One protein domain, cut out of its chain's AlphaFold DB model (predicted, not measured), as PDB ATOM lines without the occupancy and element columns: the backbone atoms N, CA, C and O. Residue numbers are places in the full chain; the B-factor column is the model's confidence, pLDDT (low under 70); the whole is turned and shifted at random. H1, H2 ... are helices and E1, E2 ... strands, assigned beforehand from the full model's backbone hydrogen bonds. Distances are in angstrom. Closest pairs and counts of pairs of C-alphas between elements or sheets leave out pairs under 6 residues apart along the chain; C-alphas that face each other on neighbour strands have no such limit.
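AT A GLANCE: This is residues 19 to 141 of the 401 residues of the protein "Sulfatase domain-containing protein" of Solenopsis invicta (UniProt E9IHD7). One long helix, H4, makes the long axis; after it the chain folds back through E1 toward a loop-rich head with H2, H3 and H5, while H1 packs on H4. The 123 printed residues have five named helices and one named strand, in the order H1 H2 H3 H4 E1 H5. The class is mostly helix, with under half of the residues in named elements. The whole is loose, with a radius of gyration of the C-alphas of 17.9 A, spanning 55 by 32 by 25 A.

IN THESE COORDINATES: H4, residues 72 to 102, measures 45.1 A from C-alpha 72 at (-46.538, 50.487, -82.798) to C-alpha 102 at (-86.705, 64.291, -67.617). E1 is residues 111 to 114, 10.0 A. H1 is residues 19 to 22, H2 50 to 53, H3 56 to 59 and H5 134 to 137.

HOW THE PARTS SIT: H4 touches H1 with residues 80 to 88 alone; their closest C-alphas, Asp 20 and Ala 84, are 5.4 A apart. H2 and H3 are close but not clearly touching, C-alphas 53 and 59 being closest at 5.9 A. H4 and E1 are apart; E1 pairs with no named strand. In H4 every O i to N i+4 pair is within hydrogen-bond range; the other helices are too short for one.

THE WHOLE: The printed part has no cut. Links H1 to H2, H3 to H4 and E1 to H5 are long. Residues 19 to 22 have pLDDT under 70.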
ATOM      1  N   HIS A  19     -65.760  47.017 -69.831       51.41
ATOM      2  CA  HIS A  19     -66.815  47.022 -70.835       51.41
ATOM      3  C   HIS A  19     -66.613  48.003 -72.013       51.41
ATOM      4  O   HIS A  19     -67.005  47.678 -73.129       51.41
ATOM      5  N   ASP A  20     -66.004  49.178 -71.815       56.38
ATOM      6  CA  ASP A  20     -65.825  50.173 -72.888       56.38
ATOM      7  C   ASP A  20     -64.682  49.783 -73.837       56.38
ATOM      8  O   ASP A  20     -64.779  49.959 -75.052       56.38
ATOM      9  N   ALA A  21     -63.620  49.170 -73.304       59.25
ATOM     10  CA  ALA A  21     -62.524  48.631 -74.108       59.25
ATOM     11  C   ALA A  21     -62.957  47.415 -74.952       59.25
ATOM     12  O   ALA A  21     -62.417  47.202 -76.040       59.25
ATOM     13  N   GLU A  22     -63.959  46.650 -74.502       66.88
ATOM     14  CA  GLU A  22     -64.539  45.528 -75.256       66.88
ATOM     15  C   GLU A  22     -65.210  45.986 -76.564       66.88
ATOM     16  O   GLU A  22     -65.131  45.285 -77.576       66.88
ATOM     17  N   TYR A  23     -65.784  47.197 -76.596       79.06
ATOM     18  CA  TYR A  23     -66.346  47.789 -77.820       79.06
ATOM     19  C   TYR A  23     -65.281  48.301 -78.805       79.06
ATOM     20  O   TYR A  23     -65.591  48.577 -79.970       79.06
ATOM     21  N   HIS A  24     -64.021  48.405 -78.374       88.94
ATOM     22  CA  HIS A  24     -62.906  48.920 -79.169       88.94
ATOM     23  C   HIS A  24     -61.788  47.879 -79.284       88.94
ATOM     24  O   HIS A  24     -60.711  48.071 -78.723       88.94
ATOM     25  N   PRO A  25     -61.984  46.765 -80.014       90.50
ATOM     26  CA  PRO A  25     -60.954  45.738 -80.142       90.50
ATOM     27  C   PRO A  25     -59.711  46.298 -80.849       90.50
ATOM     28  O   PRO A  25     -59.827  46.893 -81.919       90.50
ATOM     29  N   ILE A  26     -58.515  46.051 -80.296       89.06
ATOM     30  CA  ILE A  26     -57.253  46.674 -80.752       89.06
ATOM     31  C   ILE A  26     -56.985  46.513 -82.259       89.06
ATOM     32  O   ILE A  26     -56.474  47.425 -82.900       89.06
ATOM     33  N   ARG A  27     -57.416  45.388 -82.852       91.06
ATOM     34  CA  ARG A  27     -57.309  45.095 -84.295       91.06
ATOM     35  C   ARG A  27     -58.008  46.113 -85.208       91.06
ATOM     36  O   ARG A  27     -57.731  46.136 -86.401       91.06
ATOM     37  N   LYS A  28     -58.929  46.920 -84.669       92.81
ATOM     38  CA  LYS A  28     -59.624  47.998 -85.389       92.81
ATOM     39  C   LYS A  28     -58.691  49.170 -85.706       92.81
ATOM     40  O   LYS A  28     -58.939  49.886 -86.672       92.81
ATOM     41  N   PHE A  29     -57.659  49.386 -84.892       93.25
ATOM     42  CA  PHE A  29     -56.839  50.587 -84.968       93.25
ATOM     43  C   PHE A  29     -55.592  50.367 -85.822       93.25
ATOM     44  O   PHE A  29     -54.831  49.412 -85.639       93.25
ATOM     45  N   LYS A  30     -55.387  51.299 -86.748       94.44
ATOM     46  CA  LYS A  30     -54.160  51.466 -87.522       94.44
ATOM     47  C   LYS A  30     -53.507  52.773 -87.098       94.44
ATOM     48  O   LYS A  30     -54.203  53.669 -86.620       94.44
ATOM     49  N   LEU A  31     -52.191  52.844 -87.242       94.81
ATOM     50  CA  LEU A  31     -51.490  54.104 -87.058       94.81
ATOM     51  C   LEU A  31     -51.707  54.983 -88.292       94.81
ATOM     52  O   LEU A  31     -51.941  54.436 -89.375       94.81
ATOM     53  N   PRO A  32     -51.680  56.312 -88.130       93.38
ATOM     54  CA  PRO A  32     -51.603  57.223 -89.260       93.38
ATOM     55  C   PRO A  32     -50.370  56.909 -90.105       93.38
ATOM     56  O   PRO A  32     -49.306  56.620 -89.559       93.38
ATOM     57  N   GLU A  33     -50.529  56.953 -91.425       91.69
ATOM     58  CA  GLU A  33     -49.434  56.762 -92.370       91.69
ATOM     59  C   GLU A  33     -49.165  58.088 -93.093       91.69
ATOM     60  O   GLU A  33     -50.122  58.640 -93.641       91.69
ATOM     61  N   PRO A  34     -47.908  58.569 -93.130       93.00
ATOM     62  CA  PRO A  34     -46.718  57.903 -92.598       93.00
ATOM     63  C   PRO A  34     -46.538  58.100 -91.073       93.00
ATOM     64  O   PRO A  34     -46.662  59.203 -90.544       93.00
ATOM     65  N   TYR A  35     -46.180  57.032 -90.341       95.50
ATOM     66  CA  TYR A  35     -45.897  57.096 -88.891       95.50
ATOM     67  C   TYR A  35     -44.450  57.549 -88.589       95.50
ATOM     68  O   TYR A  35     -43.637  56.798 -88.019       95.50
ATOM     69  N   LEU A  36     -44.111  58.764 -89.030       94.88
ATOM     70  CA  LEU A  36     -42.801  59.416 -88.882       94.88
ATOM     71  C   LEU A  36     -42.920  60.946 -88.942       94.88
ATOM     72  O   LEU A  36     -43.909  61.470 -89.443       94.88
ATOM     73  N   TRP A  37     -41.903  61.648 -88.442       95.50
ATOM     74  CA  TRP A  37     -41.806  63.103 -88.563       95.50
ATOM     75  C   TRP A  37     -41.444  63.504 -90.005       95.50
ATOM     76  O   TRP A  37     -40.467  62.957 -90.517       95.50
ATOM     77  N   PRO A  38     -42.183  64.416 -90.665       92.81
ATOM     78  CA  PRO A  38     -41.893  64.804 -92.043       92.81
ATOM     79  C   PRO A  38     -40.540  65.515 -92.197       92.81
ATOM     80  O   PRO A  38     -40.261  66.498 -91.512       92.81
ATOM     81  N   ASP A  39     -39.733  65.081 -93.169       88.88
ATOM     82  CA  ASP A  39     -38.374  65.604 -93.399       88.88
ATOM     83  C   ASP A  39     -38.334  67.091 -93.813       88.88
ATOM     84  O   ASP A  39     -37.308  67.757 -93.685       88.88
ATOM     85  N   ASN A  40     -39.440  67.634 -94.336       91.62
ATOM     86  CA  ASN A  40     -39.552  69.023 -94.796       91.62
ATOM     87  C   ASN A  40     -40.283  69.950 -93.805       91.62
ATOM     88  O   ASN A  40     -40.668  71.068 -94.170       91.62
ATOM     89  N   VAL A  41     -40.464  69.510 -92.557       94.81
ATOM     90  CA  VAL A  41     -41.007  70.328 -91.468       94.81
ATOM     91  C   VAL A  41     -39.891  70.643 -90.473       94.81
ATOM     92  O   VAL A  41     -39.148  69.769 -90.040       94.81
ATOM     93  N   ASN A  42     -39.751  71.923 -90.124       96.00
ATOM     94  CA  ASN A  42     -38.676  72.393 -89.253       96.00
ATOM     95  C   ASN A  42     -38.868  71.913 -87.804       96.00
ATOM     96  O   ASN A  42     -39.989  71.925 -87.292       96.00
ATOM     97  N   ASP A  43     -37.766  71.596 -87.123       96.88
ATOM     98  CA  ASP A  43     -37.736  71.103 -85.739       96.88
ATOM     99  C   ASP A  43     -38.503  71.981 -84.742       96.88
ATOM    100  O   ASP A  43     -39.067  71.466 -83.777       96.88
ATOM    101  N   VAL A  44     -38.598  73.291 -84.992       97.81
ATOM    102  CA  VAL A  44     -39.359  74.218 -84.140       97.81
ATOM    103  C   VAL A  44     -40.849  73.854 -84.052       97.81
ATOM    104  O   VAL A  44     -41.497  74.087 -83.027       97.81
ATOM    105  N   ALA A  45     -41.401  73.242 -85.104       97.62
ATOM    106  CA  ALA A  45     -42.785  72.787 -85.134       97.62
ATOM    107  C   ALA A  45     -42.990  71.486 -84.344       97.62
ATOM    108  O   ALA A  45     -44.100  71.239 -83.858       97.62
ATOM    109  N   TYR A  46     -41.932  70.695 -84.144       97.31
ATOM    110  CA  TYR A  46     -42.009  69.426 -83.433       97.31
ATOM    111  C   TYR A  46     -42.398  69.632 -81.971       97.31
ATOM    112  O   TYR A  46     -41.858  70.485 -81.262       97.31
ATOM    113  N   ASN A  47     -43.337  68.816 -81.498       94.50
ATOM    114  CA  ASN A  47     -43.685  68.758 -80.091       94.50
ATOM    115  C   ASN A  47     -43.183  67.428 -79.501       94.50
ATOM    116  O   ASN A  47     -43.640  66.367 -79.922       94.50
ATOM    117  N   PRO A  48     -42.243  67.441 -78.539       95.88
ATOM    118  CA  PRO A  48     -41.613  66.216 -78.045       95.88
ATOM    119  C   PRO A  48     -42.465  65.384 -77.076       95.88
ATOM    120  O   PRO A  48     -41.976  64.358 -76.590       95.88
ATOM    121  N   TRP A  49     -43.707  65.808 -76.789       95.44
ATOM    122  CA  TRP A  49     -44.713  65.065 -76.010       95.44
ATOM    123  C   TRP A  49     -44.194  64.566 -74.648       95.44
ATOM    124  O   TRP A  49     -44.490  63.466 -74.181       95.44
ATOM    125  N   THR A  50     -43.429  65.425 -73.977       94.12
ATOM    126  CA  THR A  50     -42.887  65.309 -72.618       94.12
ATOM    127  C   THR A  50     -43.935  64.867 -71.598       94.12
ATOM    128  O   THR A  50     -43.644  64.027 -70.750       94.12
ATOM    129  N   ASP A  51     -45.178  65.344 -71.722       90.75
ATOM    130  CA  ASP A  51     -46.279  64.982 -70.823       90.75
ATOM    131  C   ASP A  51     -46.674  63.502 -70.915       90.75
ATOM    132  O   ASP A  51     -47.115  62.901 -69.932       90.75
ATOM    133  N   LEU A  52     -46.518  62.908 -72.095       93.69
ATOM    134  CA  LEU A  52     -46.706  61.488 -72.325       93.69
ATOM    135  C   LEU A  52     -45.424  60.707 -71.986       93.69
ATOM    136  O   LEU A  52     -45.534  59.677 -71.328       93.69
ATOM    137  N   ARG A  53     -44.222  61.212 -72.325       92.25
ATOM    138  CA  ARG A  53     -42.926  60.565 -72.003       92.25
ATOM    139  C   ARG A  53     -42.722  60.318 -70.508       92.25
ATOM    140  O   ARG A  53     -42.124  59.313 -70.139       92.25
ATOM    141  N   TRP A  54     -43.203  61.220 -69.652       90.00
ATOM    142  CA  TRP A  54     -43.033  61.114 -68.199       90.00
ATOM    143  C   TRP A  54     -44.013  60.170 -67.503       90.00
ATOM    144  O   TRP A  54     -43.895  59.960 -66.296       90.00
ATOM    145  N   ARG A  55     -44.978  59.588 -68.221       91.56
ATOM    146  CA  ARG A  55     -45.861  58.592 -67.608       91.56
ATOM    147  C   ARG A  55     -45.097  57.320 -67.266       91.56
ATOM    148  O   ARG A  55     -44.174  56.940 -67.975       91.56
ATOM    149  N   GLU A  56     -45.498  56.662 -66.182       92.19
ATOM    150  CA  GLU A  56     -44.802  55.487 -65.642       92.19
ATOM    151  C   GLU A  56     -44.729  54.317 -66.639       92.19
ATOM    152  O   GLU A  56     -43.729  53.610 -66.719       92.19
ATOM    153  N   ASP A  57     -45.786  54.102 -67.417       92.19
ATOM    154  CA  ASP A  57     -45.853  53.081 -68.462       92.19
ATOM    155  C   ASP A  57     -44.989  53.432 -69.682       92.19
ATOM    156  O   ASP A  57     -44.287  52.570 -70.210       92.19
ATOM    157  N   MET A  58     -44.983  54.704 -70.083       93.44
ATOM    158  CA  MET A  58     -44.166  55.221 -71.183       93.44
ATOM    159  C   MET A  58     -42.673  55.268 -70.847       93.44
ATOM    160  O   MET A  58     -41.841  54.920 -71.684       93.44
ATOM    161  N   SER A  59     -42.308  55.663 -69.628       93.38
ATOM    162  CA  SER A  59     -40.910  55.797 -69.205       93.38
ATOM    163  C   SER A  59     -40.189  54.446 -69.149       93.38
ATOM    164  O   SER A  59     -38.994  54.369 -69.448       93.38
ATOM    165  N   LYS A  60     -40.921  53.353 -68.878       95.94
ATOM    166  CA  LYS A  60     -40.417  51.968 -68.937       95.94
ATOM    167  C   LYS A  60     -39.928  51.561 -70.329       95.94
ATOM    168  O   LYS A  60     -39.069  50.688 -70.419       95.94
ATOM    169  N   LEU A  61     -40.418  52.203 -71.393       95.50
ATOM    170  CA  LEU A  61     -39.958  51.957 -72.764       95.50
ATOM    171  C   LEU A  61     -38.568  52.554 -73.046       95.50
ATOM    172  O   LEU A  61     -37.950  52.171 -74.032       95.50
ATOM    173  N   ARG A  62     -38.072  53.469 -72.195       95.62
ATOM    174  CA  ARG A  62     -36.740  54.104 -72.306       95.62
ATOM    175  C   ARG A  62     -36.454  54.731 -73.681       95.62
ATOM    176  O   ARG A  62     -35.324  54.697 -74.160       95.62
ATOM    177  N   LEU A  63     -37.480  55.327 -74.290       95.94
ATOM    178  CA  LEU A  63     -37.386  55.979 -75.599       95.94
ATOM    179  C   LEU A  63     -36.441  57.186 -75.541       95.94
ATOM    180  O   LEU A  63     -36.595  58.066 -74.688       95.94
ATOM    181  N   LYS A  64     -35.511  57.269 -76.489       96.69
ATOM    182  CA  LYS A  64     -34.577  58.380 -76.649       96.69
ATOM    183  C   LYS A  64     -35.327  59.659 -77.007       96.69
ATOM    184  O   LYS A  64     -36.168  59.720 -77.906       96.69
ATOM    185  N   PHE A  65     -35.012  60.711 -76.269       95.88
ATOM    186  CA  PHE A  65     -35.479  62.055 -76.564       95.88
ATOM    187  C   PHE A  65     -34.672  62.658 -77.734       95.88
ATOM    188  O   PHE A  65     -33.475  62.379 -77.818       95.88
ATOM    189  N   PRO A  66     -35.259  63.517 -78.591       95.19
ATOM    190  CA  PRO A  66     -36.685  63.867 -78.679       95.19
ATOM    191  C   PRO A  66     -37.475  63.048 -79.713       95.19
ATOM    192  O   PRO A  66     -38.707  63.080 -79.690       95.19
ATOM    193  N   TRP A  67     -36.791  62.320 -80.598       94.44
ATOM    194  CA  TRP A  67     -37.360  61.804 -81.850       94.44
ATOM    195  C   TRP A  67     -37.810  60.344 -81.809       94.44
ATOM    196  O   TRP A  67     -38.515  59.901 -82.710       94.44
ATOM    197  N   GLU A  68     -37.404  59.562 -80.801       96.44
ATOM    198  CA  GLU A  68     -37.753  58.142 -80.801       96.44
ATOM    199  C   GLU A  68     -39.260  57.974 -80.601       96.44
ATOM    200  O   GLU A  68     -39.819  58.427 -79.592       96.44
ATOM    201  N   LYS A  69     -39.896  57.357 -81.604       96.12
ATOM    202  CA  LYS A  69     -41.341  57.162 -81.692       96.12
ATOM    203  C   LYS A  69     -41.829  56.066 -80.756       96.12
ATOM    204  O   LYS A  69     -41.090  55.165 -80.363       96.12
ATOM    205  N   VAL A  70     -43.114  56.123 -80.432       97.12
ATOM    206  CA  VAL A  70     -43.759  55.098 -79.613       97.12
ATOM    207  C   VAL A  70     -43.848  53.792 -80.418       97.12
ATOM    208  O   VAL A  70     -44.313  53.822 -81.558       97.12
ATOM    209  N   PRO A  71     -43.440  52.632 -79.868       96.81
ATOM    210  CA  PRO A  71     -43.558  51.354 -80.563       96.81
ATOM    211  C   PRO A  71     -45.000  51.073 -80.983       96.81
ATOM    212  O   PRO A  71     -45.926  51.280 -80.198       96.81
ATOM    213  N   GLU A  72     -45.203  50.540 -82.190       95.88
ATOM    214  CA  GLU A  72     -46.538  50.487 -82.798       95.88
ATOM    215  C   GLU A  72     -47.592  49.776 -81.949       95.88
ATOM    216  O   GLU A  72     -48.750  50.191 -81.888       95.88
ATOM    217  N   LYS A  73     -47.195  48.683 -81.286       94.00
ATOM    218  CA  LYS A  73     -48.085  47.933 -80.399       94.00
ATOM    219  C   LYS A  73     -48.590  48.821 -79.262       94.00
ATOM    220  O   LYS A  73     -49.784  48.810 -78.986       94.00
ATOM    221  N   PHE A  74     -47.700  49.593 -78.641       95.00
ATOM    222  CA  PHE A  74     -48.048  50.498 -77.549       95.00
ATOM    223  C   PHE A  74     -48.852  51.699 -78.064       95.00
ATOM    224  O   PHE A  74     -49.873  52.056 -77.486       95.00
ATOM    225  N   ALA A  75     -48.469  52.252 -79.215       96.44
ATOM    226  CA  ALA A  75     -49.199  53.323 -79.886       96.44
ATOM    227  C   ALA A  75     -50.667  52.940 -80.167       96.44
ATOM    228  O   ALA A  75     -51.585  53.688 -79.834       96.44
ATOM    229  N   LYS A  76     -50.918  51.728 -80.683       95.50
ATOM    230  CA  LYS A  76     -52.280  51.202 -80.895       95.50
ATOM    231  C   LYS A  76     -53.073  51.062 -79.595       95.50
ATOM    232  O   LYS A  76     -54.283  51.274 -79.609       95.50
ATOM    233  N   GLN A  77     -52.416  50.735 -78.481       94.25
ATOM    234  CA  GLN A  77     -53.076  50.695 -77.177       94.25
ATOM    235  C   GLN A  77     -53.466  52.105 -76.710       94.25
ATOM    236  O   GLN A  77     -54.600  52.294 -76.276       94.25
ATOM    237  N   ILE A  78     -52.594  53.112 -76.880       95.25
ATOM    238  CA  ILE A  78     -52.924  54.524 -76.598       95.25
ATOM    239  C   ILE A  78     -54.169  54.952 -77.381       95.25
ATOM    240  O   ILE A  78     -55.108  55.484 -76.785       95.25
ATOM    241  N   ILE A  79     -54.201  54.674 -78.688       95.75
ATOM    242  CA  ILE A  79     -55.353  54.973 -79.548       95.75
ATOM    243  C   ILE A  79     -56.601  54.258 -79.025       95.75
ATOM    244  O   ILE A  79     -57.623  54.898 -78.798       95.75
ATOM    245  N   GLN A  80     -56.525  52.951 -78.773       95.25
ATOM    246  CA  GLN A  80     -57.649  52.175 -78.246       95.25
ATOM    247  C   GLN A  80     -58.249  52.809 -76.985       95.25
ATOM    248  O   GLN A  80     -59.463  53.011 -76.911       95.25
ATOM    249  N   SER A  81     -57.409  53.160 -76.014       93.00
ATOM    250  CA  SER A  81     -57.862  53.771 -74.764       93.00
ATOM    251  C   SER A  81     -58.413  55.181 -74.959       93.00
ATOM    252  O   SER A  81     -59.356  55.555 -74.265       93.00
ATOM    253  N   TYR A  82     -57.883  55.959 -75.910       95.56
ATOM    254  CA  TYR A  82     -58.463  57.254 -76.268       95.56
ATOM    255  C   TYR A  82     -59.903  57.086 -76.772       95.56
ATOM    256  O   TYR A  82     -60.813  57.745 -76.276       95.56
ATOM    257  N   TYR A  83     -60.143  56.144 -77.689       94.88
ATOM    258  CA  TYR A  83     -61.487  55.870 -78.210       94.88
ATOM    259  C   TYR A  83     -62.437  55.305 -77.144       94.88
ATOM    260  O   TYR A  83     -63.617  55.661 -77.132       94.88
ATOM    261  N   ALA A  84     -61.937  54.475 -76.225       92.25
ATOM    262  CA  ALA A  84     -62.722  54.018 -75.081       92.25
ATOM    263  C   ALA A  84     -63.134  55.195 -74.177       92.25
ATOM    264  O   ALA A  84     -64.300  55.297 -73.797       92.25
ATOM    265  N   ALA A  85     -62.218  56.132 -73.902       94.25
ATOM    266  CA  ALA A  85     -62.521  57.336 -73.130       94.25
ATOM    267  C   ALA A  85     -63.547  58.241 -73.834       94.25
ATOM    268  O   ALA A  85     -64.445  58.769 -73.180       94.25
ATOM    269  N   VAL A  86     -63.479  58.368 -75.164       95.19
ATOM    270  CA  VAL A  86     -64.495  59.088 -75.951       95.19
ATOM    271  C   VAL A  86     -65.876  58.443 -75.793       95.19
ATOM    272  O   VAL A  86     -66.841  59.153 -75.530       95.19
ATOM    273  N   SER A  87     -65.989  57.113 -75.893       92.81
ATOM    274  CA  SER A  87     -67.267  56.409 -75.679       92.81
ATOM    275  C   SER A  87     -67.806  56.565 -74.257       92.81
ATOM    276  O   SER A  87     -69.010  56.738 -74.071       92.81
ATOM    277  N   TYR A  88     -66.923  56.557 -73.258       91.38
ATOM    278  CA  TYR A  88     -67.308  56.828 -71.877       91.38
ATOM    279  C   TYR A  88     -67.906  58.238 -71.722       91.38
ATOM    280  O   TYR A  88     -68.989  58.394 -71.149       91.38
ATOM    281  N   ILE A  89     -67.245  59.262 -72.275       94.81
ATOM    282  CA  ILE A  89     -67.735  60.648 -72.243       94.81
ATOM    283  C   ILE A  89     -69.039  60.805 -73.033       94.81
ATOM    284  O   ILE A  89     -69.953  61.468 -72.545       94.81
ATOM    285  N   ASP A  90     -69.180  60.155 -74.189       94.69
ATOM    286  CA  ASP A  90     -70.430  60.134 -74.964       94.69
ATOM    287  C   ASP A  90     -71.609  59.606 -74.125       94.69
ATOM    288  O   ASP A  90     -72.661  60.244 -74.046       94.69
ATOM    289  N   ASN A  91     -71.409  58.514 -73.379       93.56
ATOM    290  CA  ASN A  91     -72.413  57.998 -72.446       93.56
ATOM    291  C   ASN A  91     -72.737  59.000 -71.320       93.56
ATOM    292  O   ASN A  91     -73.903  59.161 -70.950       93.56
ATOM    293  N   MET A  92     -71.736  59.701 -70.771       95.62
ATOM    294  CA  MET A  92     -71.969  60.732 -69.748       95.62
ATOM    295  C   MET A  92     -72.764  61.921 -70.298       95.62
ATOM    296  O   MET A  92     -73.698  62.386 -69.640       95.62
ATOM    297  N   ILE A  93     -72.463  62.366 -71.520       96.19
ATOM    298  CA  ILE A  93     -73.246  63.390 -72.224       96.19
ATOM    299  C   ILE A  93     -74.683  62.897 -72.417       96.19
ATOM    300  O   ILE A  93     -75.623  63.624 -72.106       96.19
ATOM    301  N   GLY A  94     -74.878  61.644 -72.839       95.31
ATOM    302  CA  GLY A  94     -76.202  61.036 -72.973       95.31
ATOM    303  C   GLY A  94     -77.024  61.090 -71.680       95.31
ATOM    304  O   GLY A  94     -78.199  61.459 -71.716       95.31
ATOM    305  N   LYS A  95     -76.404  60.802 -70.526       95.19
ATOM    306  CA  LYS A  95     -77.048  60.929 -69.205       95.19
ATOM    307  C   LYS A  95     -77.414  62.376 -68.872       95.19
ATOM    308  O   LYS A  95     -78.517  62.618 -68.386       95.19
ATOM    309  N   LEU A  96     -76.527  63.332 -69.156       96.81
ATOM    310  CA  LEU A  96     -76.791  64.756 -68.937       96.81
ATOM    311  C   LEU A  96     -77.977  65.241 -69.783       96.81
ATOM    312  O   LEU A  96     -78.907  65.843 -69.250       96.81
ATOM    313  N   ILE A  97     -77.984  64.933 -71.083       95.62
ATOM    314  CA  ILE A  97     -79.086  65.298 -71.986       95.62
ATOM    315  C   ILE A  97     -80.394  64.635 -71.548       95.62
ATOM    316  O   ILE A  97     -81.422  65.305 -71.483       95.62
ATOM    317  N   HIS A  98     -80.350  63.355 -71.168       94.00
ATOM    318  CA  HIS A  98     -81.518  62.656 -70.638       94.00
ATOM    319  C   HIS A  98     -82.094  63.356 -69.402       94.00
ATOM    320  O   HIS A  98     -83.313  63.483 -69.277       94.00
ATOM    321  N   GLN A  99     -81.237  63.853 -68.508       97.31
ATOM    322  CA  GLN A  99     -81.694  64.577 -67.330       97.31
ATOM    323  C   GLN A  99     -82.368  65.908 -67.696       97.31
ATOM    324  O   GLN A  99     -83.397  66.229 -67.106       97.31
ATOM    325  N   LEU A 100     -81.871  66.645 -68.699       94.50
ATOM    326  CA  LEU A 100     -82.545  67.855 -69.201       94.50
ATOM    327  C   LEU A 100     -83.964  67.554 -69.717       94.50
ATOM    328  O   LEU A 100     -84.878  68.357 -69.507       94.50
ATOM    329  N   ASP A 101     -84.156  66.403 -70.371       91.00
ATOM    330  CA  ASP A 101     -85.461  65.955 -70.872       91.00
ATOM    331  C   ASP A 101     -86.408  65.534 -69.742       91.00
ATOM    332  O   ASP A 101     -87.574  65.936 -69.725       91.00
ATOM    333  N   VAL A 102     -85.918  64.742 -68.779       95.25
ATOM    334  CA  VAL A 102     -86.705  64.291 -67.617       95.25
ATOM    335  C   VAL A 102     -87.109  65.465 -66.725       95.25
ATOM    336  O   VAL A 102     -88.222  65.462 -66.196       95.25
ATOM    337  N   SER A 103     -86.237  66.465 -66.593       95.31
ATOM    338  CA  SER A 103     -86.507  67.722 -65.890       95.31
ATOM    339  C   SER A 103     -87.355  68.707 -66.703       95.31
ATOM    340  O   SER A 103     -87.698  69.760 -66.181       95.31
ATOM    341  N   MET A 104     -87.712  68.388 -67.954       94.88
ATOM    342  CA  MET A 104     -88.544  69.220 -68.838       94.88
ATOM    343  C   MET A 104     -87.980  70.626 -69.130       94.88
ATOM    344  O   MET A 104     -88.713  71.497 -69.585       94.88
ATOM    345  N   ILE A 105     -86.676  70.840 -68.939       95.50
ATOM    346  CA  ILE A 105     -86.008  72.131 -69.191       95.50
ATOM    347  C   ILE A 105     -85.292  72.180 -70.543       95.50
ATOM    348  O   ILE A 105     -84.813  73.235 -70.961       95.50
ATOM    349  N   ARG A 106     -85.230  71.054 -71.264       93.88
ATOM    350  CA  ARG A 106     -84.514  70.945 -72.541       93.88
ATOM    351  C   ARG A 106     -84.970  71.961 -73.594       93.88
ATOM    352  O   ARG A 106     -84.141  72.448 -74.364       93.88
ATOM    353  N   GLU A 107     -86.262  72.278 -73.623       91.25
ATOM    354  CA  GLU A 107     -86.874  73.209 -74.583       91.25
ATOM    355  C   GLU A 107     -86.559  74.683 -74.276       91.25
ATOM    356  O   GLU A 107     -86.750  75.526 -75.143       91.25
ATOM    357  N   ASN A 108     -85.996  74.979 -73.100       93.69
ATOM    358  CA  ASN A 108     -85.527  76.308 -72.701       93.69
ATOM    359  C   ASN A 108     -84.010  76.338 -72.414       93.69
ATOM    360  O   ASN A 108     -83.506  77.242 -71.759       93.69
ATOM    361  N   THR A 109     -83.270  75.316 -72.856       95.50
ATOM    362  CA  THR A 109     -81.831  75.186 -72.588       95.50
ATOM    363  C   THR A 109     -81.048  75.149 -73.893       95.50
ATOM    364  O   THR A 109     -81.252  74.265 -74.732       95.50
ATOM    365  N   ILE A 110     -80.112  76.087 -74.041       96.31
ATOM    366  CA  ILE A 110     -79.072  76.041 -75.072       96.31
ATOM    367  C   ILE A 110     -78.011  75.031 -74.638       96.31
ATOM    368  O   ILE A 110     -77.522  75.077 -73.513       96.31
ATOM    369  N   VAL A 111     -77.635  74.129 -75.542       97.25
ATOM    370  CA  VAL A 111     -76.555  73.161 -75.322       97.25
ATOM    371  C   VAL A 111     -75.458  73.411 -76.349       97.25
ATOM    372  O   VAL A 111     -75.716  73.351 -77.551       97.25
ATOM    373  N   ILE A 112     -74.241  73.668 -75.873       98.00
ATOM    374  CA  ILE A 112     -73.036  73.801 -76.698       98.00
ATOM    375  C   ILE A 112     -72.060  72.712 -76.259       98.00
ATOM    376  O   ILE A 112     -71.672  72.665 -75.094       98.00
ATOM    377  N   LEU A 113     -71.676  71.833 -77.183       98.44
ATOM    378  CA  LEU A 113     -70.629  70.836 -76.975       98.44
ATOM    379  C   LEU A 113     -69.388  71.261 -77.756       98.44
ATOM    380  O   LEU A 113     -69.466  71.460 -78.969       98.44
ATOM    381  N   THR A 114     -68.261  71.382 -77.058       98.56
ATOM    382  CA  THR A 114     -66.964  71.725 -77.648       98.56
ATOM    383  C   THR A 114     -65.812  71.073 -76.883       98.56
ATOM    384  O   THR A 114     -66.028  70.503 -75.814       98.56
ATOM    385  N   SER A 115     -64.599  71.168 -77.427       98.38
ATOM    386  CA  SER A 115     -63.332  70.886 -76.733       98.38
ATOM    387  C   SER A 115     -62.505  72.170 -76.603       98.38
ATOM    388  O   SER A 115     -62.761  73.136 -77.323       98.38
ATOM    389  N   ASP A 116     -61.525  72.189 -75.701       98.00
ATOM    390  CA  ASP A 116     -60.545  73.274 -75.564       98.00
ATOM    391  C   ASP A 116     -59.459  73.203 -76.648       98.00
ATOM    392  O   ASP A 116     -59.037  74.230 -77.177       98.00
ATOM    393  N   HIS A 117     -59.039  71.990 -77.006       98.44
ATOM    394  CA  HIS A 117     -58.111  71.710 -78.098       98.44
ATOM    395  C   HIS A 117     -58.279  70.271 -78.626       98.44
ATOM    396  O   HIS A 117     -59.078  69.480 -78.111       98.44
ATOM    397  N   GLY A 118     -57.529  69.938 -79.678       98.00
ATOM    398  CA  GLY A 118     -57.419  68.598 -80.256       98.00
ATOM    399  C   GLY A 118     -56.367  67.720 -79.562       98.00
ATOM    400  O   GLY A 118     -55.864  68.051 -78.486       98.00
ATOM    401  N   TRP A 119     -56.037  66.571 -80.149       97.94
ATOM    402  CA  TRP A 119     -55.023  65.651 -79.623       97.94
ATOM    403  C   TRP A 119     -54.469  64.764 -80.746       97.94
ATOM    404  O   TRP A 119     -55.212  63.972 -81.319       97.94
ATOM    405  N   ALA A 120     -53.169  64.852 -81.023       98.06
ATOM    406  CA  ALA A 120     -52.462  63.961 -81.936       98.06
ATOM    407  C   ALA A 120     -52.351  62.548 -81.344       98.06
ATOM    408  O   ALA A 120     -51.979  62.359 -80.175       98.06
ATOM    409  N   LEU A 121     -52.668  61.558 -82.167       97.62
ATOM    410  CA  LEU A 121     -52.718  60.134 -81.849       97.62
ATOM    411  C   LEU A 121     -51.730  59.330 -82.706       97.62
ATOM    412  O   LEU A 121     -51.945  58.148 -82.979       97.62
ATOM    413  N   GLY A 122     -50.630  59.974 -83.094       97.25
ATOM    414  CA  GLY A 122     -49.554  59.385 -83.872       97.25
ATOM    415  C   GLY A 122     -49.375  59.988 -85.261       97.25
ATOM    416  O   GLY A 122     -48.419  59.611 -85.933       97.25
ATOM    417  N   GLU A 123     -50.228  60.918 -85.697       97.56
ATOM    418  CA  GLU A 123     -49.975  61.712 -86.903       97.56
ATOM    419  C   GLU A 123     -48.585  62.350 -86.792       97.56
ATOM    420  O   GLU A 123     -48.206  62.796 -85.712       97.56
ATOM    421  N   HIS A 124     -47.784  62.308 -87.860       96.50
ATOM    422  CA  HIS A 124     -46.393  62.792 -87.870       96.50
ATOM    423  C   HIS A 124     -45.484  62.196 -86.766       96.50
ATOM    424  O   HIS A 124     -44.504  62.813 -86.348       96.50
ATOM    425  N   ALA A 125     -45.833  61.018 -86.230       95.81
ATOM    426  CA  ALA A 125     -45.234  60.407 -85.036       95.81
ATOM    427  C   ALA A 125     -45.241  61.287 -83.764       95.81
ATOM    428  O   ALA A 125     -44.532  60.983 -82.797       95.81
ATOM    429  N   ILE A 126     -46.079  62.326 -83.726       96.31
ATOM    430  CA  ILE A 126     -46.292  63.167 -82.547       96.31
ATOM    431  C   ILE A 126     -47.510  62.703 -81.746       96.31
ATOM    432  O   ILE A 126     -48.404  62.003 -82.225       96.31
ATOM    433  N   TRP A 127     -47.535  63.113 -80.483       97.62
ATOM    434  CA  TRP A 127     -48.612  62.830 -79.543       97.62
ATOM    435  C   TRP A 127     -48.973  64.098 -78.779       97.62
ATOM    436  O   TRP A 127     -48.191  65.046 -78.745       97.62
ATOM    437  N   SER A 128     -50.123  64.116 -78.109       96.69
ATOM    438  CA  SER A 128     -50.573  65.288 -77.339       96.69
ATOM    439  C   SER A 128     -50.961  66.460 -78.257       96.69
ATOM    440  O   SER A 128     -51.539  66.234 -79.309       96.69
ATOM    441  N   LYS A 129     -50.805  67.718 -77.837       96.25
ATOM    442  CA  LYS A 129     -51.541  68.862 -78.420       96.25
ATOM    443  C   LYS A 129     -50.690  70.107 -78.632       96.25
ATOM    444  O   LYS A 129     -51.196  71.141 -79.038       96.25
ATOM    445  N   TYR A 130     -49.411  70.047 -78.286       97.88
ATOM    446  CA  TYR A 130     -48.559  71.225 -78.168       97.88
ATOM    447  C   TYR A 130     -48.026  71.668 -79.536       97.88
ATOM    448  O   TYR A 130     -46.821  71.817 -79.705       97.88
ATOM    449  N   SER A 131     -48.906  71.793 -80.531       97.69
ATOM    450  CA  SER A 131     -48.586  72.004 -81.941       97.69
ATOM    451  C   SER A 131     -49.663  72.840 -82.643       97.69
ATOM    452  O   SER A 131     -50.768  73.004 -82.132       97.69
ATOM    453  N   ASN A 132     -49.327  73.355 -83.826       98.44
ATOM    454  CA  ASN A 132     -50.219  74.106 -84.709       98.44
ATOM    455  C   ASN A 132     -50.865  73.241 -85.816       98.44
ATOM    456  O   ASN A 132     -51.635  73.785 -86.610       98.44
ATOM    457  N   PHE A 133     -50.573  71.932 -85.882       98.31
ATOM    458  CA  PHE A 133     -51.236  71.001 -86.811       98.31
ATOM    459  C   PHE A 133     -52.748  70.911 -86.561       98.31
ATOM    460  O   PHE A 133     -53.215  71.082 -85.431       98.31
ATOM    461  N   ASP A 134     -53.521  70.579 -87.600       97.81
ATOM    462  CA  ASP A 134     -54.988  70.491 -87.540       97.81
ATOM    463  C   ASP A 134     -55.467  69.572 -86.419       97.81
ATOM    464  O   ASP A 134     -56.336  69.957 -85.643       97.81
ATOM    465  N   VAL A 135     -54.827  68.414 -86.247       97.25
ATOM    466  CA  VAL A 135     -55.163  67.438 -85.196       97.25
ATOM    467  C   VAL A 135     -55.065  67.991 -83.772       97.25
ATOM    468  O   VAL A 135     -55.715  67.467 -82.869       97.25
ATOM    469  N   ALA A 136     -54.278  69.049 -83.553       98.00
ATOM    470  CA  ALA A 136     -54.095  69.683 -82.252       98.00
ATOM    471  C   ALA A 136     -55.027  70.884 -82.023       98.00
ATOM    472  O   ALA A 136     -55.327  71.199 -80.872       98.00
ATOM    473  N   VAL A 137     -55.508  71.543 -83.082       97.81
ATOM    474  CA  VAL A 137     -56.285  72.796 -82.970       97.81
ATOM    475  C   VAL A 137     -57.734  72.680 -83.452       97.81
ATOM    476  O   VAL A 137     -58.559  73.534 -83.135       97.81
ATOM    477  N   HIS A 138     -58.073  71.637 -84.210       98.19
ATOM    478  CA  HIS A 138     -59.426  71.389 -84.695       98.19
ATOM    479  C   HIS A 138     -60.251  70.684 -83.615       98.19
ATOM    480  O   HIS A 138     -59.931  69.583 -83.171       98.19
ATOM    481  N   VAL A 139     -61.337  71.332 -83.200       98.50
ATOM    482  CA  VAL A 139     -62.219  70.869 -82.126       98.50
ATOM    483  C   VAL A 139     -63.639  70.627 -82.635       98.50
ATOM    484  O   VAL A 139     -64.075  71.293 -83.578       98.50
ATOM    485  N   PRO A 140     -64.399  69.700 -82.020       98.19
ATOM    486  CA  PRO A 140     -65.830  69.616 -82.272       98.19
ATOM    487  C   PRO A 140     -66.512  70.903 -81.802       98.19
ATOM    488  O   PRO A 140     -66.165  71.430 -80.752       98.19
ATOM    489  N   LEU A 141     -67.519  71.374 -82.539       98.38
ATOM    490  CA  LEU A 141     -68.429  72.423 -82.085       98.38
ATOM    491  C   LEU A 141     -69.848  72.082 -82.534       98.38
ATOM    492  O   LEU A 141     -70.169  72.122 -83.721       98.38
TER     493      LEU A 141